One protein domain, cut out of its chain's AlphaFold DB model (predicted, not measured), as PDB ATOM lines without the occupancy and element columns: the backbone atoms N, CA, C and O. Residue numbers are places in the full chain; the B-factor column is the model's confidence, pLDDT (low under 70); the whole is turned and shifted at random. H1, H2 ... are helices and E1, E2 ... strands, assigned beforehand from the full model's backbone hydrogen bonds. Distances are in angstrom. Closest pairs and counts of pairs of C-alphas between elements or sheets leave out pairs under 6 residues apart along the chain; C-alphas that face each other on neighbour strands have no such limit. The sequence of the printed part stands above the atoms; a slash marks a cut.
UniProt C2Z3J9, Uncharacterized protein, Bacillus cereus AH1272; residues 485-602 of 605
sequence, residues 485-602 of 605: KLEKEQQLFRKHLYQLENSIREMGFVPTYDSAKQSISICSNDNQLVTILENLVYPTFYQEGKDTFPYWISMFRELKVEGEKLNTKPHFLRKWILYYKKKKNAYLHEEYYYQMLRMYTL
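AT A GLANCE: This is residues 485 to 602 of the 605 residues of an uncharacterized protein of Bacillus cereus AH1272 (UniProt C2Z3J9). Two long helices, H1 and H2, run side by side the same way but shifted along each other; H1 packs with its residues 497 to 505 on E1 and E2 of a small three-stranded sheet and lies over the edge strand E1, H4 packs on that sheet mainly at E3, and H3 folds back along H4 at one end of the rod. At the opposite end lie the first turns of H1 and a long loop, residues 534 to 548. The 118 printed residues hold four named helices and three strands, in the order H1 E1 E2 E3 H2 H3 H4: mostly helix, with an antiparallel sheet E1 - E2 - E3. The whole is only just compact, close to loose, with a radius of gyration of the C-alphas of 15.9 A and spans of 54 by 25 by 24 A.

HOW THE PARTS SIT: H1, residues 485 to 506, is on the sheet of E1, residues 510 to 514, E2, residues 519 to 523, and E3, residues 529 to 533; its height over the sheet is 9.4 A. The strands form a meander, each the antiparallel neighbour of the one before; N 512 and O 521 are 2.9 A apart, N 533 and O 520 2.8 A. H2, residues 549 to 567, touches H1 with residues 549 to 557 alone, at a shallow tilt of 13 degrees; the closest C-alphas, of Leu 500 and Ile 553, are 5.5 A apart. H3, residues 571 to 584, and H4, residues 591 to 602, form a helical hairpin, the closest C-alphas, of Lys 582 and Tyr 594, 6.4 A apart. H4 touches H2 at a steep tilt of 40 degrees, with the C-alphas of Gly 563 and Thr 601 closest, 5.7 A. H1 and H3 are apart. In H1, H2, H3 and H4 every O i to N i+4 pair is within hydrogen-bond range.

IN THESE COORDINATES: H1 begins at C-alpha 485 (-6.578, -15.808, 5.235) and is 31.5 A long; H2 is 26.7 A, H3 20.0 A. H4 ends at C-alpha 602 (18.548, -0.610, -28.267).

THE WHOLE: The two C-alphas farthest apart, of Phe 541 and Phe 572, are 53.8 A apart. The printed part has no cut, and the link from E3 to H2 is long. The pLDDT is under 70 at residue 547 and residues 585 to 590.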
ATOM      1  N   LYS A 485      -7.738 -15.360   6.030       89.38
ATOM      2  CA  LYS A 485      -6.578 -15.808   5.235       89.38
ATOM      3  C   LYS A 485      -6.681 -15.389   3.771       89.38
ATOM      4  O   LYS A 485      -5.663 -14.987   3.210       89.38
ATOM      5  N   LEU A 486      -7.878 -15.425   3.185       87.44
ATOM      6  CA  LEU A 486      -8.091 -15.014   1.797       87.44
ATOM      7  C   LEU A 486      -7.738 -13.534   1.606       87.44
ATOM      8  O   LEU A 486      -7.038 -13.175   0.666       87.44
ATOM      9  N   GLU A 487      -8.166 -12.669   2.523       89.38
ATOM     10  CA  GLU A 487      -7.892 -11.232   2.493       89.38
ATOM     11  C   GLU A 487      -6.387 -10.962   2.573       89.38
ATOM     12  O   GLU A 487      -5.865 -10.119   1.841       89.38
ATOM     13  N   LYS A 488      -5.670 -11.706   3.428       89.50
ATOM     14  CA  LYS A 488      -4.206 -11.626   3.534       89.50
ATOM     15  C   LYS A 488      -3.525 -12.045   2.234       89.50
ATOM     16  O   LYS A 488      -2.608 -11.361   1.781       89.50
ATOM     17  N   GLU A 489      -3.977 -13.131   1.616       88.81
ATOM     18  CA  GLU A 489      -3.420 -13.603   0.349       88.81
ATOM     19  C   GLU A 489      -3.728 -12.636  -0.803       88.81
ATOM     20  O   GLU A 489      -2.847 -12.316  -1.595       88.81
ATOM     21  N   GLN A 490      -4.937 -12.076  -0.856       89.12
ATOM     22  CA  GLN A 490      -5.319 -11.050  -1.829       89.12
ATOM     23  C   GLN A 490      -4.484  -9.774  -1.683       89.12
ATOM     24  O   GLN A 490      -4.060  -9.189  -2.683       89.12
ATOM     25  N   GLN A 491      -4.218  -9.336  -0.451       90.50
ATOM     26  CA  GLN A 491      -3.324  -8.207  -0.191       90.50
ATOM     27  C   GLN A 491      -1.894  -8.508  -0.650       90.50
ATOM     28  O   GLN A 491      -1.273  -7.670  -1.308       90.50
ATOM     29  N   LEU A 492      -1.386  -9.708  -0.352       89.62
ATOM     30  CA  LEU A 492      -0.061 -10.146  -0.784       89.62
ATOM     31  C   LEU A 492       0.040 -10.202  -2.315       89.62
ATOM     32  O   LEU A 492       0.988  -9.664  -2.884       89.62
ATOM     33  N   PHE A 493      -0.972 -10.761  -2.978       89.75
ATOM     34  CA  PHE A 493      -1.065 -10.822  -4.433       89.75
ATOM     35  C   PHE A 493      -1.021  -9.422  -5.050       89.75
ATOM     36  O   PHE A 493      -0.208  -9.165  -5.931       89.75
ATOM     37  N   ARG A 494      -1.839  -8.478  -4.559       89.81
ATOM     38  CA  ARG A 494      -1.850  -7.089  -5.061       89.81
ATOM     39  C   ARG A 494      -0.505  -6.398  -4.869       89.81
ATOM     40  O   ARG A 494      -0.052  -5.685  -5.761       89.81
ATOM     41  N   LYS A 495       0.147  -6.623  -3.726       90.81
ATOM     42  CA  LYS A 495       1.482  -6.083  -3.449       90.81
ATOM     43  C   LYS A 495       2.514  -6.624  -4.439       90.81
ATOM     44  O   LYS A 495       3.288  -5.845  -4.987       90.81
ATOM     45  N   HIS A 496       2.517  -7.932  -4.682       89.75
ATOM     46  CA  HIS A 496       3.432  -8.556  -5.636       89.75
ATOM     47  C   HIS A 496       3.140  -8.148  -7.081       89.75
ATOM     48  O   HIS A 496       4.074  -7.854  -7.823       89.75
ATOM     49  N   LEU A 497       1.865  -8.041  -7.460       90.88
ATOM     50  CA  LEU A 497       1.452  -7.533  -8.764       90.88
ATOM     51  C   LEU A 497       1.967  -6.110  -8.985       90.88
ATOM     52  O   LEU A 497       2.614  -5.847  -9.991       90.88
ATOM     53  N   TYR A 498       1.769  -5.220  -8.013       91.69
ATOM     54  CA  TYR A 498       2.270  -3.849  -8.084       91.69
ATOM     55  C   TYR A 498       3.801  -3.784  -8.198       91.69
ATOM     56  O   TYR A 498       4.338  -3.024  -9.002       91.69
ATOM     57  N   GLN A 499       4.525  -4.608  -7.433       91.38
ATOM     58  CA  GLN A 499       5.986  -4.698  -7.531       91.38
ATOM     59  C   GLN A 499       6.446  -5.192  -8.906       91.38
ATOM     60  O   GLN A 499       7.411  -4.659  -9.462       91.38
ATOM     61  N   LEU A 500       5.763  -6.194  -9.459       90.81
ATOM     62  CA  LEU A 500       6.056  -6.728 -10.780       90.81
ATOM     63  C   LEU A 500       5.776  -5.686 -11.869       90.81
ATOM     64  O   LEU A 500       6.649  -5.420 -12.691       90.81
ATOM     65  N   GLU A 501       4.610  -5.038 -11.836       92.69
ATOM     66  CA  GLU A 501       4.258  -3.969 -12.774       92.69
ATOM     67  C   GLU A 501       5.268  -2.820 -12.738       92.69
ATOM     68  O   GLU A 501       5.703  -2.355 -13.788       92.69
ATOM     69  N   ASN A 502       5.686  -2.381 -11.549       92.75
ATOM     70  CA  ASN A 502       6.708  -1.347 -11.425       92.75
ATOM     71  C   ASN A 502       8.053  -1.802 -11.997       92.75
ATOM     72  O   ASN A 502       8.669  -1.044 -12.740       92.75
ATOM     73  N   SER A 503       8.476  -3.043 -11.729       91.19
ATOM     74  CA  SER A 503       9.719  -3.590 -12.300       91.19
ATOM     75  C   SER A 503       9.680  -3.595 -13.834       91.19
ATOM     76  O   SER A 503      10.674  -3.279 -14.482       91.19
ATOM     77  N   ILE A 504       8.517  -3.898 -14.422       91.44
ATOM     78  CA  ILE A 504       8.304  -3.870 -15.876       91.44
ATOM     79  C   ILE A 504       8.319  -2.423 -16.406       91.44
ATOM     80  O   ILE A 504       8.995  -2.141 -17.398       91.44
ATOM     81  N   ARG A 505       7.624  -1.491 -15.734       92.00
ATOM     82  CA  ARG A 505       7.566  -0.065 -16.115       92.00
ATOM     83  C   ARG A 505       8.922   0.627 -16.029       92.00
ATOM     84  O   ARG A 505       9.241   1.432 -16.896       92.00
ATOM     85  N   GLU A 506       9.742   0.300 -15.034       89.44
ATOM     86  CA  GLU A 506      11.105   0.835 -14.895       89.44
ATOM     87  C   GLU A 506      12.014   0.480 -16.080       89.44
ATOM     88  O   GLU A 506      12.971   1.196 -16.367       89.44
ATOM     89  N   MET A 507      11.708  -0.605 -16.791       86.88
ATOM     90  CA  MET A 507      12.393  -0.976 -18.028       86.88
ATOM     91  C   MET A 507      11.769  -0.336 -19.281       86.88
ATOM     92  O   MET A 507      12.173  -0.658 -20.396       86.88
ATOM     93  N   GLY A 508      10.787   0.556 -19.134       87.56
ATOM     94  CA  GLY A 508      10.132   1.231 -20.257       87.56
ATOM     95  C   GLY A 508       9.146   0.354 -21.033       87.56
ATOM     96  O   GLY A 508       8.954   0.577 -22.226       87.56
ATOM     97  N   PHE A 509       8.547  -0.648 -20.382       91.81
ATOM     98  CA  PHE A 509       7.452  -1.447 -20.940       91.81
ATOM     99  C   PHE A 509       6.124  -1.132 -20.244       91.81
ATOM    100  O   PHE A 509       6.088  -0.644 -19.114       91.81
ATOM    101  N   VAL A 510       5.016  -1.464 -20.903       93.31
ATOM    102  CA  VAL A 510       3.656  -1.240 -20.406       93.31
ATOM    103  C   VAL A 510       3.038  -2.582 -19.996       93.31
ATOM    104  O   VAL A 510       2.669  -3.371 -20.870       93.31
ATOM    105  N   PRO A 511       2.926  -2.879 -18.686       94.25
ATOM    106  CA  PRO A 511       2.230  -4.065 -18.206       94.25
ATOM    107  C   PRO A 511       0.718  -3.825 -18.133       94.25
ATOM    108  O   PRO A 511       0.271  -2.774 -17.675       94.25
ATOM    109  N   THR A 512      -0.070  -4.824 -18.533       93.56
ATOM    110  CA  THR A 512      -1.531  -4.843 -18.373       93.56
ATOM    111  C   THR A 512      -1.968  -6.187 -17.805       93.56
ATOM    112  O   THR A 512      -1.834  -7.210 -18.478       93.56
ATOM    113  N   TYR A 513      -2.486  -6.191 -16.575       90.25
ATOM    114  CA  TYR A 513      -3.065  -7.387 -15.964       90.25
ATOM    115  C   TYR A 513      -4.490  -7.634 -16.469       90.25
ATOM    116  O   TYR A 513      -5.350  -6.760 -16.382       90.25
ATOM    117  N   ASP A 514      -4.741  -8.845 -16.959       87.38
ATOM    118  CA  ASP A 514      -6.058  -9.339 -17.346       87.38
ATOM    119  C   ASP A 514      -6.477 -10.434 -16.358       87.38
ATOM    120  O   ASP A 514      -5.973 -11.561 -16.383       87.38
ATOM    121  N   SER A 515      -7.410 -10.101 -15.464       81.06
ATOM    122  CA  SER A 515      -7.903 -11.033 -14.448       81.06
ATOM    123  C   SER A 515      -8.690 -12.204 -15.037       81.06
ATOM    124  O   SER A 515      -8.729 -13.268 -14.425       81.06
ATOM    125  N   ALA A 516      -9.321 -12.028 -16.204       82.69
ATOM    126  CA  ALA A 516     -10.090 -13.085 -16.855       82.69
ATOM    127  C   ALA A 516      -9.162 -14.103 -17.524       82.69
ATOM    128  O   ALA A 516      -9.403 -15.306 -17.444       82.69
ATOM    129  N   LYS A 517      -8.072 -13.627 -18.134       85.75
ATOM    130  CA  LYS A 517      -7.029 -14.483 -18.723       85.75
ATOM    131  C   LYS A 517      -5.970 -14.934 -17.721       85.75
ATOM    132  O   LYS A 517      -5.118 -15.741 -18.079       85.75
ATOM    133  N   GLN A 518      -6.019 -14.416 -16.492       88.56
ATOM    134  CA  GLN A 518      -5.063 -14.711 -15.426       88.56
ATOM    135  C   GLN A 518      -3.618 -14.485 -15.898       88.56
ATOM    136  O   GLN A 518      -2.737 -15.327 -15.702       88.56
ATOM    137  N   SER A 519      -3.387 -13.364 -16.582       90.25
ATOM    138  CA  SER A 519      -2.113 -13.080 -17.237       90.25
ATOM    139  C   SER A 519      -1.761 -11.596 -17.231       90.25
ATOM    140  O   SER A 519      -2.621 -10.736 -17.053       90.25
ATOM    141  N   ILE A 520      -0.477 -11.284 -17.414       91.50
ATOM    142  CA  ILE A 520       0.002  -9.920 -17.666       91.50
ATOM    143  C   ILE A 520       0.519  -9.859 -19.094       91.50
ATOM    144  O   ILE A 520       1.485 -10.535 -19.440       91.50
ATOM    145  N   SER A 521      -0.096  -9.013 -19.913       92.56
ATOM    146  CA  SER A 521       0.453  -8.653 -21.220       92.56
ATOM    147  C   SER A 521       1.510  -7.570 -21.035       92.56
ATOM    148  O   SER A 521       1.263  -6.581 -20.344       92.56
ATOM    149  N   ILE A 522       2.683  -7.755 -21.637       93.12
ATOM    150  CA  ILE A 522       3.776  -6.784 -21.613       93.12
ATOM    151  C   ILE A 522       3.951  -6.239 -23.018       93.12
ATOM    152  O   ILE A 522       4.317  -6.975 -23.938       93.12
ATOM    153  N   CYS A 523       3.707  -4.944 -23.167       91.38
ATOM    154  CA  CYS A 523       3.826  -4.242 -24.435       91.38
ATOM    155  C   CYS A 523       5.005  -3.265 -24.421       91.38
ATOM    156  O   CYS A 523       5.430  -2.785 -23.369       91.38
ATOM    157  N   SER A 524       5.530  -2.945 -25.602       87.69
ATOM    158  CA  SER A 524       6.397  -1.783 -25.789       87.69
ATOM    159  C   SER A 524       5.607  -0.479 -25.639       87.69
ATOM    160  O   SER A 524       4.375  -0.489 -25.630       87.69
ATOM    161  N   ASN A 525       6.310   0.655 -25.577       84.12
ATOM    162  CA  ASN A 525       5.681   1.983 -25.558       84.12
ATOM    163  C   ASN A 525       4.812   2.263 -26.798       84.12
ATOM    164  O   ASN A 525       3.848   3.014 -26.705       84.12
ATOM    165  N   ASP A 526       5.097   1.603 -27.923       85.50
ATOM    166  CA  ASP A 526       4.304   1.695 -29.156       85.50
ATOM    167  C   ASP A 526       3.137   0.688 -29.179       85.50
ATOM    168  O   ASP A 526       2.608   0.356 -30.240       85.50
ATOM    169  N   ASN A 527       2.753   0.146 -28.016       84.12
ATOM    170  CA  ASN A 527       1.713  -0.873 -27.845       84.12
ATOM    171  C   ASN A 527       1.949  -2.195 -28.607       84.12
ATOM    172  O   ASN A 527       1.015  -2.984 -28.767       84.12
ATOM    173  N   GLN A 528       3.176  -2.500 -29.042       87.88
ATOM    174  CA  GLN A 528       3.473  -3.827 -29.592       87.88
ATOM    175  C   GLN A 528       3.618  -4.846 -28.465       87.88
ATOM    176  O   GLN A 528       4.434  -4.664 -27.562       87.88
ATOM    177  N   LEU A 529       2.858  -5.940 -28.543       89.19
ATOM    178  CA  LEU A 529       2.969  -7.049 -27.602       89.19
ATOM    179  C   LEU A 529       4.365  -7.678 -27.692       89.19
ATOM    180  O   LEU A 529       4.792  -8.114 -28.761       89.19
ATOM    181  N   VAL A 530       5.056  -7.744 -26.557       88.25
ATOM    182  CA  VAL A 530       6.379  -8.364 -26.439       88.25
ATOM    183  C   VAL A 530       6.249  -9.780 -25.896       88.25
ATOM    184  O   VAL A 530       6.817 -10.708 -26.459       88.25
ATOM    185  N   THR A 531       5.503  -9.949 -24.803       89.88
ATOM    186  CA  THR A 531       5.260 -11.259 -24.190       89.88
ATOM    187  C   THR A 531       4.018 -11.237 -23.300       89.88
ATOM    188  O   THR A 531       3.499 -10.171 -22.961       89.88
ATOM    189  N   ILE A 532       3.550 -12.422 -22.917       89.38
ATOM    190  CA  ILE A 532       2.454 -12.626 -21.972       89.38
ATOM    191  C   ILE A 532       2.975 -13.502 -20.835       89.38
ATOM    192  O   ILE A 532       3.490 -14.595 -21.061       89.38
ATOM    193  N   LEU A 533       2.829 -13.019 -19.605       88.38
ATOM    194  CA  LEU A 533       3.080 -13.804 -18.404       88.38
ATOM    195  C   LEU A 533       1.785 -14.507 -18.015       88.38
ATOM    196  O   LEU A 533       0.841 -13.859 -17.571       88.38
ATOM    197  N   GLU A 534       1.726 -15.816 -18.206       87.00
ATOM    198  CA  GLU A 534       0.558 -16.629 -17.867       87.00
ATOM    199  C   GLU A 534       0.608 -17.127 -16.415       87.00
ATOM    200  O   GLU A 534       1.623 -17.005 -15.727       87.00
ATOM    201  N   ASN A 535      -0.484 -17.752 -15.962       83.44
ATOM    202  CA  ASN A 535      -0.589 -18.386 -14.645       83.44
ATOM    203  C   ASN A 535      -0.502 -17.411 -13.456       83.44
ATOM    204  O   ASN A 535       0.017 -17.764 -12.399       83.44
ATOM    205  N   LEU A 536      -1.054 -16.206 -13.605       86.94
ATOM    206  CA  LEU A 536      -1.172 -15.194 -12.552       86.94
ATOM    207  C   LEU A 536      -2.613 -15.150 -12.027       86.94
ATOM    208  O   LEU A 536      -3.432 -14.302 -12.397       86.94
ATOM    209  N   VAL A 537      -2.920 -16.122 -11.170       88.06
ATOM    210  CA  VAL A 537      -4.270 -16.383 -10.655       88.06
ATOM    211  C   VAL A 537      -4.524 -15.560  -9.404       88.06
ATOM    212  O   VAL A 537      -3.835 -15.736  -8.404       88.06
ATOM    213  N   TYR A 538      -5.529 -14.685  -9.451       88.12
ATOM    214  CA  TYR A 538      -5.968 -13.936  -8.276       88.12
ATOM    215  C   TYR A 538      -6.706 -14.866  -7.293       88.12
ATOM    216  O   TYR A 538      -7.649 -15.540  -7.717       88.12
ATOM    217  N   PRO A 539      -6.345 -14.896  -5.999       86.94
ATOM    218  CA  PRO A 539      -6.996 -15.768  -5.024       86.94
ATOM    219  C   PRO A 539      -8.459 -15.365  -4.788       86.94
ATOM    220  O   PRO A 539      -8.788 -14.191  -4.581       86.94
ATOM    221  N   THR A 540      -9.359 -16.349  -4.788       90.38
ATOM    222  CA  THR A 540     -10.787 -16.175  -4.469       90.38
ATOM    223  C   THR A 540     -11.249 -17.255  -3.497       90.38
ATOM    224  O   THR A 540     -10.517 -18.198  -3.200       90.38
ATOM    225  N   PHE A 541     -12.503 -17.182  -3.047       87.69
ATOM    226  CA  PHE A 541     -13.078 -18.252  -2.237       87.69
ATOM    227  C   PHE A 541     -13.049 -19.627  -2.922       87.69
ATOM    228  O   PHE A 541     -13.087 -20.630  -2.221       87.69
ATOM    229  N   TYR A 542     -12.932 -19.687  -4.252       89.00
ATOM    230  CA  TYR A 542     -12.999 -20.919  -5.044       89.00
ATOM    231  C   TYR A 542     -11.669 -21.320  -5.699       89.00
ATOM    232  O   TYR A 542     -11.603 -22.378  -6.322       89.00
ATOM    233  N   GLN A 543     -10.621 -20.497  -5.595       86.50
ATOM    234  CA  GLN A 543      -9.319 -20.781  -6.208       86.50
ATOM    235  C   GLN A 543      -8.171 -20.176  -5.393       86.50
ATOM    236  O   GLN A 543      -8.294 -19.061  -4.886       86.50
ATOM    237  N   GLU A 544      -7.056 -20.896  -5.298       86.44
ATOM    238  CA  GLU A 544      -5.824 -20.401  -4.673       86.44
ATOM    239  C   GLU A 544      -5.117 -19.387  -5.572       86.44
ATOM    240  O   GLU A 544      -5.271 -19.405  -6.799       86.44
ATOM    241  N   GLY A 545      -4.333 -18.500  -4.961       83.94
ATOM    242  CA  GLY A 545      -3.435 -17.638  -5.706       83.94
ATOM    243  C   GLY A 545      -2.292 -18.448  -6.314       83.94
ATOM    244  O   GLY A 545      -1.830 -19.426  -5.732       83.94
ATOM    245  N   LYS A 546      -1.801 -18.036  -7.488       79.56
ATOM    246  CA  LYS A 546      -0.523 -18.546  -8.016       79.56
ATOM    247  C   LYS A 546       0.607 -17.564  -7.719       79.56
ATOM    248  O   LYS A 546       0.465 -16.356  -7.908       79.56
ATOM    249  N   ASP A 547       1.743 -18.100  -7.289       64.44
ATOM    250  CA  ASP A 547       2.853 -17.387  -6.658       64.44
ATOM    251  C   ASP A 547       4.095 -17.260  -7.552       64.44
ATOM    252  O   ASP A 547       5.202 -17.116  -7.053       64.44
ATOM    253  N   THR A 548       3.955 -17.231  -8.878       79.38
ATOM    254  CA  THR A 548       5.121 -17.082  -9.776       79.38
ATOM    255  C   THR A 548       5.760 -15.682  -9.727       79.38
ATOM    256  O   THR A 548       6.778 -15.434 -10.375       79.38
ATOM    257  N   PHE A 549       5.213 -14.757  -8.928       84.12
ATOM    258  CA  PHE A 549       5.709 -13.386  -8.787       84.12
ATOM    259  C   PHE A 549       7.181 -13.264  -8.372       84.12
ATOM    260  O   PHE A 549       7.874 -12.474  -9.009       84.12
ATOM    261  N   PRO A 550       7.711 -13.986  -7.360       84.00
ATOM    262  CA  PRO A 550       9.104 -13.831  -6.945       84.00
ATOM    263  C   PRO A 550      10.086 -14.170  -8.069       84.00
ATOM    264  O   PRO A 550      11.062 -13.448  -8.260       84.00
ATOM    265  N   TYR A 551       9.786 -15.213  -8.853       86.31
ATOM    266  CA  TYR A 551      10.566 -15.576 -10.035       86.31
ATOM    267  C   TYR A 551      10.576 -14.437 -11.060       86.31
ATOM    268  O   TYR A 551      11.644 -13.961 -11.444       86.31
ATOM    269  N   TRP A 552       9.397 -13.940 -11.450       86.81
ATOM    270  CA  TRP A 552       9.297 -12.872 -12.445       86.81
ATOM    271  C   TRP A 552       9.948 -11.570 -11.973       86.81
ATOM    272  O   TRP A 552      10.684 -10.944 -12.732       86.81
ATOM    273  N   ILE A 553       9.749 -11.186 -10.710       88.06
ATOM    274  CA  ILE A 553      10.385 -10.004 -10.115       88.06
ATOM    275  C   ILE A 553      11.915 -10.142 -10.141       88.06
ATOM    276  O   ILE A 553      12.598  -9.177 -10.488       88.06
ATOM    277  N   SER A 554      12.467 -11.316  -9.807       87.56
ATOM    278  CA  SER A 554      13.915 -11.565  -9.896       87.56
ATOM    279  C   SER A 554      14.416 -11.420 -11.331       87.56
ATOM    280  O   SER A 554      15.355 -10.670 -11.587       87.56
ATOM    281  N   MET A 555      13.727 -12.058 -12.277       87.81
ATOM    282  CA  MET A 555      14.072 -12.035 -13.697       87.81
ATOM    283  C   MET A 555      14.086 -10.603 -14.261       87.81
ATOM    284  O   MET A 555      15.036 -10.207 -14.937       87.81
ATOM    285  N   PHE A 556      13.095  -9.773 -13.917       89.19
ATOM    286  CA  PHE A 556      13.059  -8.370 -14.345       89.19
ATOM    287  C   PHE A 556      14.158  -7.506 -13.716       89.19
ATOM    288  O   PHE A 556      14.701  -6.618 -14.376       89.19
ATOM    289  N   ARG A 557      14.543  -7.778 -12.464       88.50
ATOM    290  CA  ARG A 557      15.696  -7.110 -11.841       88.50
ATOM    291  C   ARG A 557      17.003  -7.480 -12.536       88.50
ATOM    292  O   ARG A 557      17.821  -6.598 -12.790       88.50
ATOM    293  N   GLU A 558      17.187  -8.755 -12.867       88.88
ATOM    294  CA  GLU A 558      18.358  -9.233 -13.608       88.88
ATOM    295  C   GLU A 558      18.442  -8.594 -14.999       88.88
ATOM    296  O   GLU A 558      19.492  -8.051 -15.352       88.88
ATOM    297  N   LEU A 559      17.321  -8.551 -15.734       88.38
ATOM    298  CA  LEU A 559      17.211  -7.857 -17.021       88.38
ATOM    299  C   LEU A 559      17.652  -6.399 -16.935       88.38
ATOM    300  O   LEU A 559      18.432  -5.940 -17.773       88.38
ATOM    301  N   LYS A 560      17.160  -5.668 -15.930       89.25
ATOM    302  CA  LYS A 560      17.486  -4.255 -15.732       89.25
ATOM    303  C   LYS A 560      18.984  -4.064 -15.491       89.25
ATOM    304  O   LYS A 560      19.626  -3.310 -16.221       89.25
ATOM    305  N   VAL A 561      19.557  -4.804 -14.538       90.38
ATOM    306  CA  VAL A 561      20.993  -4.741 -14.206       90.38
ATOM    307  C   VAL A 561      21.856  -5.095 -15.416       90.38
ATOM    308  O   VAL A 561      22.882  -4.460 -15.678       90.38
ATOM    309  N   GLU A 562      21.472  -6.124 -16.169       88.75
ATOM    310  CA  GLU A 562      22.184  -6.507 -17.380       88.75
ATOM    311  C   GLU A 562      22.081  -5.431 -18.465       88.75
ATOM    312  O   GLU A 562      23.079  -5.098 -19.109       88.75
ATOM    313  N   GLY A 563      20.895  -4.856 -18.651       88.19
ATOM    314  CA  GLY A 563      20.665  -3.809 -19.631       88.19
ATOM    315  C   GLY A 563      21.442  -2.529 -19.329       88.19
ATOM    316  O   GLY A 563      22.079  -1.982 -20.229       88.19
ATOM    317  N   GLU A 564      21.498  -2.108 -18.064       89.62
ATOM    318  CA  GLU A 564      22.325  -0.985 -17.604       89.62
ATOM    319  C   GLU A 564      23.817  -1.230 -17.883       89.62
ATOM    320  O   GLU A 564      24.494  -0.378 -18.464       89.62
ATOM    321  N   LYS A 565      24.326  -2.435 -17.578       88.75
ATOM    322  CA  LYS A 565      25.712  -2.833 -17.899       88.75
ATOM    323  C   LYS A 565      26.003  -2.827 -19.398       88.75
ATOM    324  O   LYS A 565      27.139  -2.585 -19.800       88.75
ATOM    325  N   LEU A 566      25.021  -3.156 -20.233       88.19
ATOM    326  CA  LEU A 566      25.182  -3.130 -21.684       88.19
ATOM    327  C   LEU A 566      25.138  -1.703 -22.230       88.19
ATOM    328  O   LEU A 566      25.893  -1.402 -23.151       88.19
ATOM    329  N   ASN A 567      24.313  -0.824 -21.657       85.88
ATOM    330  CA  ASN A 567      24.161   0.563 -22.100       85.88
ATOM    331  C   ASN A 567      25.440   1.402 -21.967       85.88
ATOM    332  O   ASN A 567      25.597   2.370 -22.707       85.88
ATOM    333  N   THR A 568      26.388   1.003 -21.116       87.56
ATOM    334  CA  THR A 568      27.708   1.654 -21.000       87.56
ATOM    335  C   THR A 568      28.688   1.273 -22.117       87.56
ATOM    336  O   THR A 568      29.758   1.869 -22.231       87.56
ATOM    337  N   LYS A 569      28.356   0.286 -22.961       86.69
ATOM    338  CA  LYS A 569      29.237  -0.200 -24.033       86.69
ATOM    339  C   LYS A 569      28.961   0.498 -25.371       86.69
ATOM    340  O   LYS A 569      27.811   0.829 -25.666       86.69
ATOM    341  N   PRO A 570      29.974   0.635 -26.252       86.81
ATOM    342  CA  PRO A 570      29.761   1.094 -27.622       86.81
ATOM    343  C   PRO A 570      28.722   0.240 -28.366       86.81
ATOM    344  O   PRO A 570      28.682  -0.984 -28.219       86.81
ATOM    345  N   HIS A 571      27.913   0.877 -29.218       85.62
ATOM    346  CA  HIS A 571      26.764   0.250 -29.900       85.62
ATOM    347  C   HIS A 571      27.115  -1.037 -30.658       85.62
ATOM    348  O   HIS A 571      26.396  -2.034 -30.575       85.62
ATOM    349  N   PHE A 572      28.241  -1.031 -31.374       83.62
ATOM    350  CA  PHE A 572      28.717  -2.197 -32.118       83.62
ATOM    351  C   PHE A 572      29.035  -3.372 -31.185       83.62
ATOM    352  O   PHE A 572      28.496  -4.463 -31.363       83.62
ATOM    353  N   LEU A 573      29.833  -3.130 -30.138       84.75
ATOM    354  CA  LEU A 573      30.202  -4.140 -29.142       84.75
ATOM    355  C   LEU A 573      28.962  -4.721 -28.454       84.75
ATOM    356  O   LEU A 573      28.865  -5.921 -28.208       84.75
ATOM    357  N   ARG A 574      27.977  -3.872 -28.184       86.19
ATOM    358  CA  ARG A 574      26.722  -4.263 -27.562       86.19
ATOM    359  C   ARG A 574      25.861  -5.172 -28.441       86.19
ATOM    360  O   ARG A 574      25.381  -6.190 -27.947       86.19
ATOM    361  N   LYS A 575      25.695  -4.854 -29.733       85.38
ATOM    362  CA  LYS A 575      25.005  -5.741 -30.691       85.38
ATOM    363  C   LYS A 575      25.680  -7.112 -30.765       85.38
ATOM    364  O   LYS A 575      24.988  -8.125 -30.753       85.38
ATOM    365  N   TRP A 576      27.011  -7.134 -30.782       84.50
ATOM    366  CA  TRP A 576      27.799  -8.367 -30.770       84.50
ATOM    367  C   TRP A 576      27.582  -9.197 -29.499       84.50
ATOM    368  O   TRP A 576      27.334 -10.398 -29.590       84.50
ATOM    369  N   ILE A 577      27.603  -8.569 -28.317       83.75
ATOM    370  CA  ILE A 577      27.345  -9.263 -27.045       83.75
ATOM    371  C   ILE A 577      25.927  -9.843 -27.013       83.75
ATOM    372  O   ILE A 577      25.757 -11.005 -26.649       83.75
ATOM    373  N   LEU A 578      24.917  -9.067 -27.420       85.19
ATOM    374  CA  LEU A 578      23.527  -9.532 -27.472       85.19
ATOM    375  C   LEU A 578      23.351 -10.704 -28.448       85.19
ATOM    376  O   LEU A 578      22.672 -11.674 -28.117       85.19
ATOM    377  N   TYR A 579      23.988 -10.645 -29.621       83.75
ATOM    378  CA  TYR A 579      23.976 -11.736 -30.598       83.75
ATOM    379  C   TYR A 579      24.571 -13.027 -30.019       83.75
ATOM    380  O   TYR A 579      23.948 -14.087 -30.097       83.75
ATOM    381  N   TYR A 580      25.743 -12.939 -29.383       78.44
ATOM    382  CA  TYR A 580      26.384 -14.101 -28.768       78.44
ATOM    383  C   TYR A 580      25.587 -14.667 -27.593       78.44
ATOM    384  O   TYR A 580      25.471 -15.887 -27.487       78.44
ATOM    385  N   LYS A 581      25.004 -13.817 -26.739       79.50
ATOM    386  CA  LYS A 581      24.157 -14.291 -25.638       79.50
ATOM    387  C   LYS A 581      22.896 -14.997 -26.147       79.50
ATOM    388  O   LYS A 581      22.645 -16.117 -25.715       79.50
ATOM    389  N   LYS A 582      22.198 -14.431 -27.147       80.56
ATOM    390  CA  LYS A 582      21.048 -15.095 -27.793       80.56
ATOM    391  C   LYS A 582      21.424 -16.485 -28.317       80.56
ATOM    392  O   LYS A 582      20.661 -17.429 -28.162       80.56
ATOM    393  N   LYS A 583      22.607 -16.621 -28.927       75.69
ATOM    394  CA  LYS A 583      23.092 -17.904 -29.459       75.69
ATOM    395  C   LYS A 583      23.456 -18.907 -28.358       75.69
ATOM    396  O   LYS A 583      23.297 -20.105 -28.563       75.69
ATOM    397  N   LYS A 584      23.964 -18.433 -27.215       70.69
ATOM    398  CA  LYS A 584      24.389 -19.280 -26.090       70.69
ATOM    399  C   LYS A 584      23.205 -19.883 -25.328       70.69
ATOM    400  O   LYS A 584      23.298 -21.027 -24.900       70.69
ATOM    401  N   ASN A 585      22.104 -19.149 -25.196       64.31
ATOM    402  CA  ASN A 585      20.963 -19.560 -24.381       64.31
ATOM    403  C   ASN A 585      19.743 -19.959 -25.230       64.31
ATOM    404  O   ASN A 585      18.644 -19.443 -25.050       64.31
ATOM    405  N   ALA A 586      19.920 -20.887 -26.168       58.50
ATOM    406  CA  ALA A 586      18.877 -21.327 -27.102       58.50
ATOM    407  C   ALA A 586      17.730 -22.164 -26.469       58.50
ATOM    408  O   ALA A 586      17.168 -23.034 -27.131       58.50
ATOM    409  N   TYR A 587      17.379 -21.934 -25.201       55.44
ATOM    410  CA  TYR A 587      16.246 -22.583 -24.538       55.44
ATOM    411  C   TYR A 587      14.955 -21.767 -24.730       55.44
ATOM    412  O   TYR A 587      14.951 -20.540 -24.635       55.44
ATOM    413  N   LEU A 588      13.839 -22.469 -24.975       50.53
ATOM    414  CA  LEU A 588      12.529 -21.918 -25.368       50.53
ATOM    415  C   LEU A 588      11.947 -20.849 -24.422       50.53
ATOM    416  O   LEU A 588      11.146 -20.026 -24.857       50.53
ATOM    417  N   HIS A 589      12.344 -20.823 -23.149       51.34
ATOM    418  CA  HIS A 589      11.807 -19.883 -22.159       51.34
ATOM    419  C   HIS A 589      12.601 -18.575 -22.022       51.34
ATOM    420  O   HIS A 589      12.230 -17.753 -21.194       51.34
ATOM    421  N   GLU A 590      13.650 -18.340 -22.818       66.81
ATOM    422  CA  GLU A 590      14.450 -17.101 -22.755       66.81
ATOM    423  C   GLU A 590      14.311 -16.200 -23.994       66.81
ATOM    424  O   GLU A 590      14.884 -15.111 -24.042       66.81
ATOM    425  N   GLU A 591      13.533 -16.584 -25.008       70.81
ATOM    426  CA  GLU A 591      13.433 -15.780 -26.234       70.81
ATOM    427  C   GLU A 591      12.842 -14.381 -25.975       70.81
ATOM    428  O   GLU A 591      13.381 -13.377 -26.455       70.81
ATOM    429  N   TYR A 592      11.817 -14.289 -25.121       78.88
ATOM    430  CA  TYR A 592      11.256 -13.007 -24.696       78.88
ATOM    431  C   TYR A 592      12.206 -12.227 -23.769       78.88
ATOM    432  O   TYR A 592      12.232 -11.001 -23.847       78.88
ATOM    433  N   TYR A 593      13.028 -12.900 -22.946       82.94
ATOM    434  CA  TYR A 593      14.078 -12.253 -22.139       82.94
ATOM    435  C   TYR A 593      15.040 -11.499 -23.058       82.94
ATOM    436  O   TYR A 593      15.266 -10.299 -22.895       82.94
ATOM    437  N   TYR A 594      15.540 -12.170 -24.100       83.00
ATOM    438  CA  TYR A 594      16.432 -11.555 -25.079       83.00
ATOM    439  C   TYR A 594      15.768 -10.449 -25.883       83.00
ATOM    440  O   TYR A 594      16.405  -9.432 -26.162       83.00
ATOM    441  N   GLN A 595      14.509 -10.633 -26.271       84.19
ATOM    442  CA  GLN A 595      13.757  -9.606 -26.980       84.19
ATOM    443  C   GLN A 595      13.572  -8.359 -26.112       84.19
ATOM    444  O   GLN A 595      13.888  -7.261 -26.573       84.19
ATOM    445  N   MET A 596      13.167  -8.516 -24.849       86.31
ATOM    446  CA  MET A 596      13.032  -7.410 -23.899       86.31
ATOM    447  C   MET A 596      14.375  -6.733 -23.631       86.31
ATOM    448  O   MET A 596      14.462  -5.514 -23.747       86.31
ATOM    449  N   LEU A 597      15.449  -7.489 -23.379       86.81
ATOM    450  CA  LEU A 597      16.789  -6.927 -23.183       86.81
ATOM    451  C   LEU A 597      17.271  -6.165 -24.425       86.81
ATOM    452  O   LEU A 597      17.842  -5.077 -24.328       86.81
ATOM    453  N   ARG A 598      17.034  -6.715 -25.621       86.00
ATOM    454  CA  ARG A 598      17.363  -6.060 -26.890       86.00
ATOM    455  C   ARG A 598      16.591  -4.755 -27.045       86.00
ATOM    456  O   ARG A 598      17.221  -3.766 -27.407       86.00
ATOM    457  N   MET A 599      15.282  -4.752 -26.792       85.69
ATOM    458  CA  MET A 599      14.442  -3.554 -26.863       85.69
ATOM    459  C   MET A 599      14.899  -2.531 -25.826       85.69
ATOM    460  O   MET A 599      15.453  -1.515 -26.222       85.69
ATOM    461  N   TYR A 600      14.837  -2.864 -24.532       84.38
ATOM    462  CA  TYR A 600      15.236  -1.997 -23.416       84.38
ATOM    463  C   TYR A 600      16.561  -1.283 -23.661       84.38
ATOM    464  O   TYR A 600      16.728  -0.091 -23.402       84.38
ATOM    465  N   THR A 601      17.524  -2.023 -24.194       84.88
ATOM    466  CA  THR A 601      18.824  -1.454 -24.450       84.88
ATOM    467  C   THR A 601      18.828  -0.667 -25.784       84.88
ATOM    468  O   THR A 601      19.438   0.397 -25.859       84.88
ATOM    469  N   LEU A 602      18.305  -1.183 -26.914       79.88
ATOM    470  CA  LEU A 602      18.548  -0.610 -28.267       79.88
ATOM    471  C   LEU A 602      17.594   0.529 -28.641       79.88
ATOM    472  O   LEU A 602      17.939   1.260 -29.566       79.88
TER     473      LEU A 602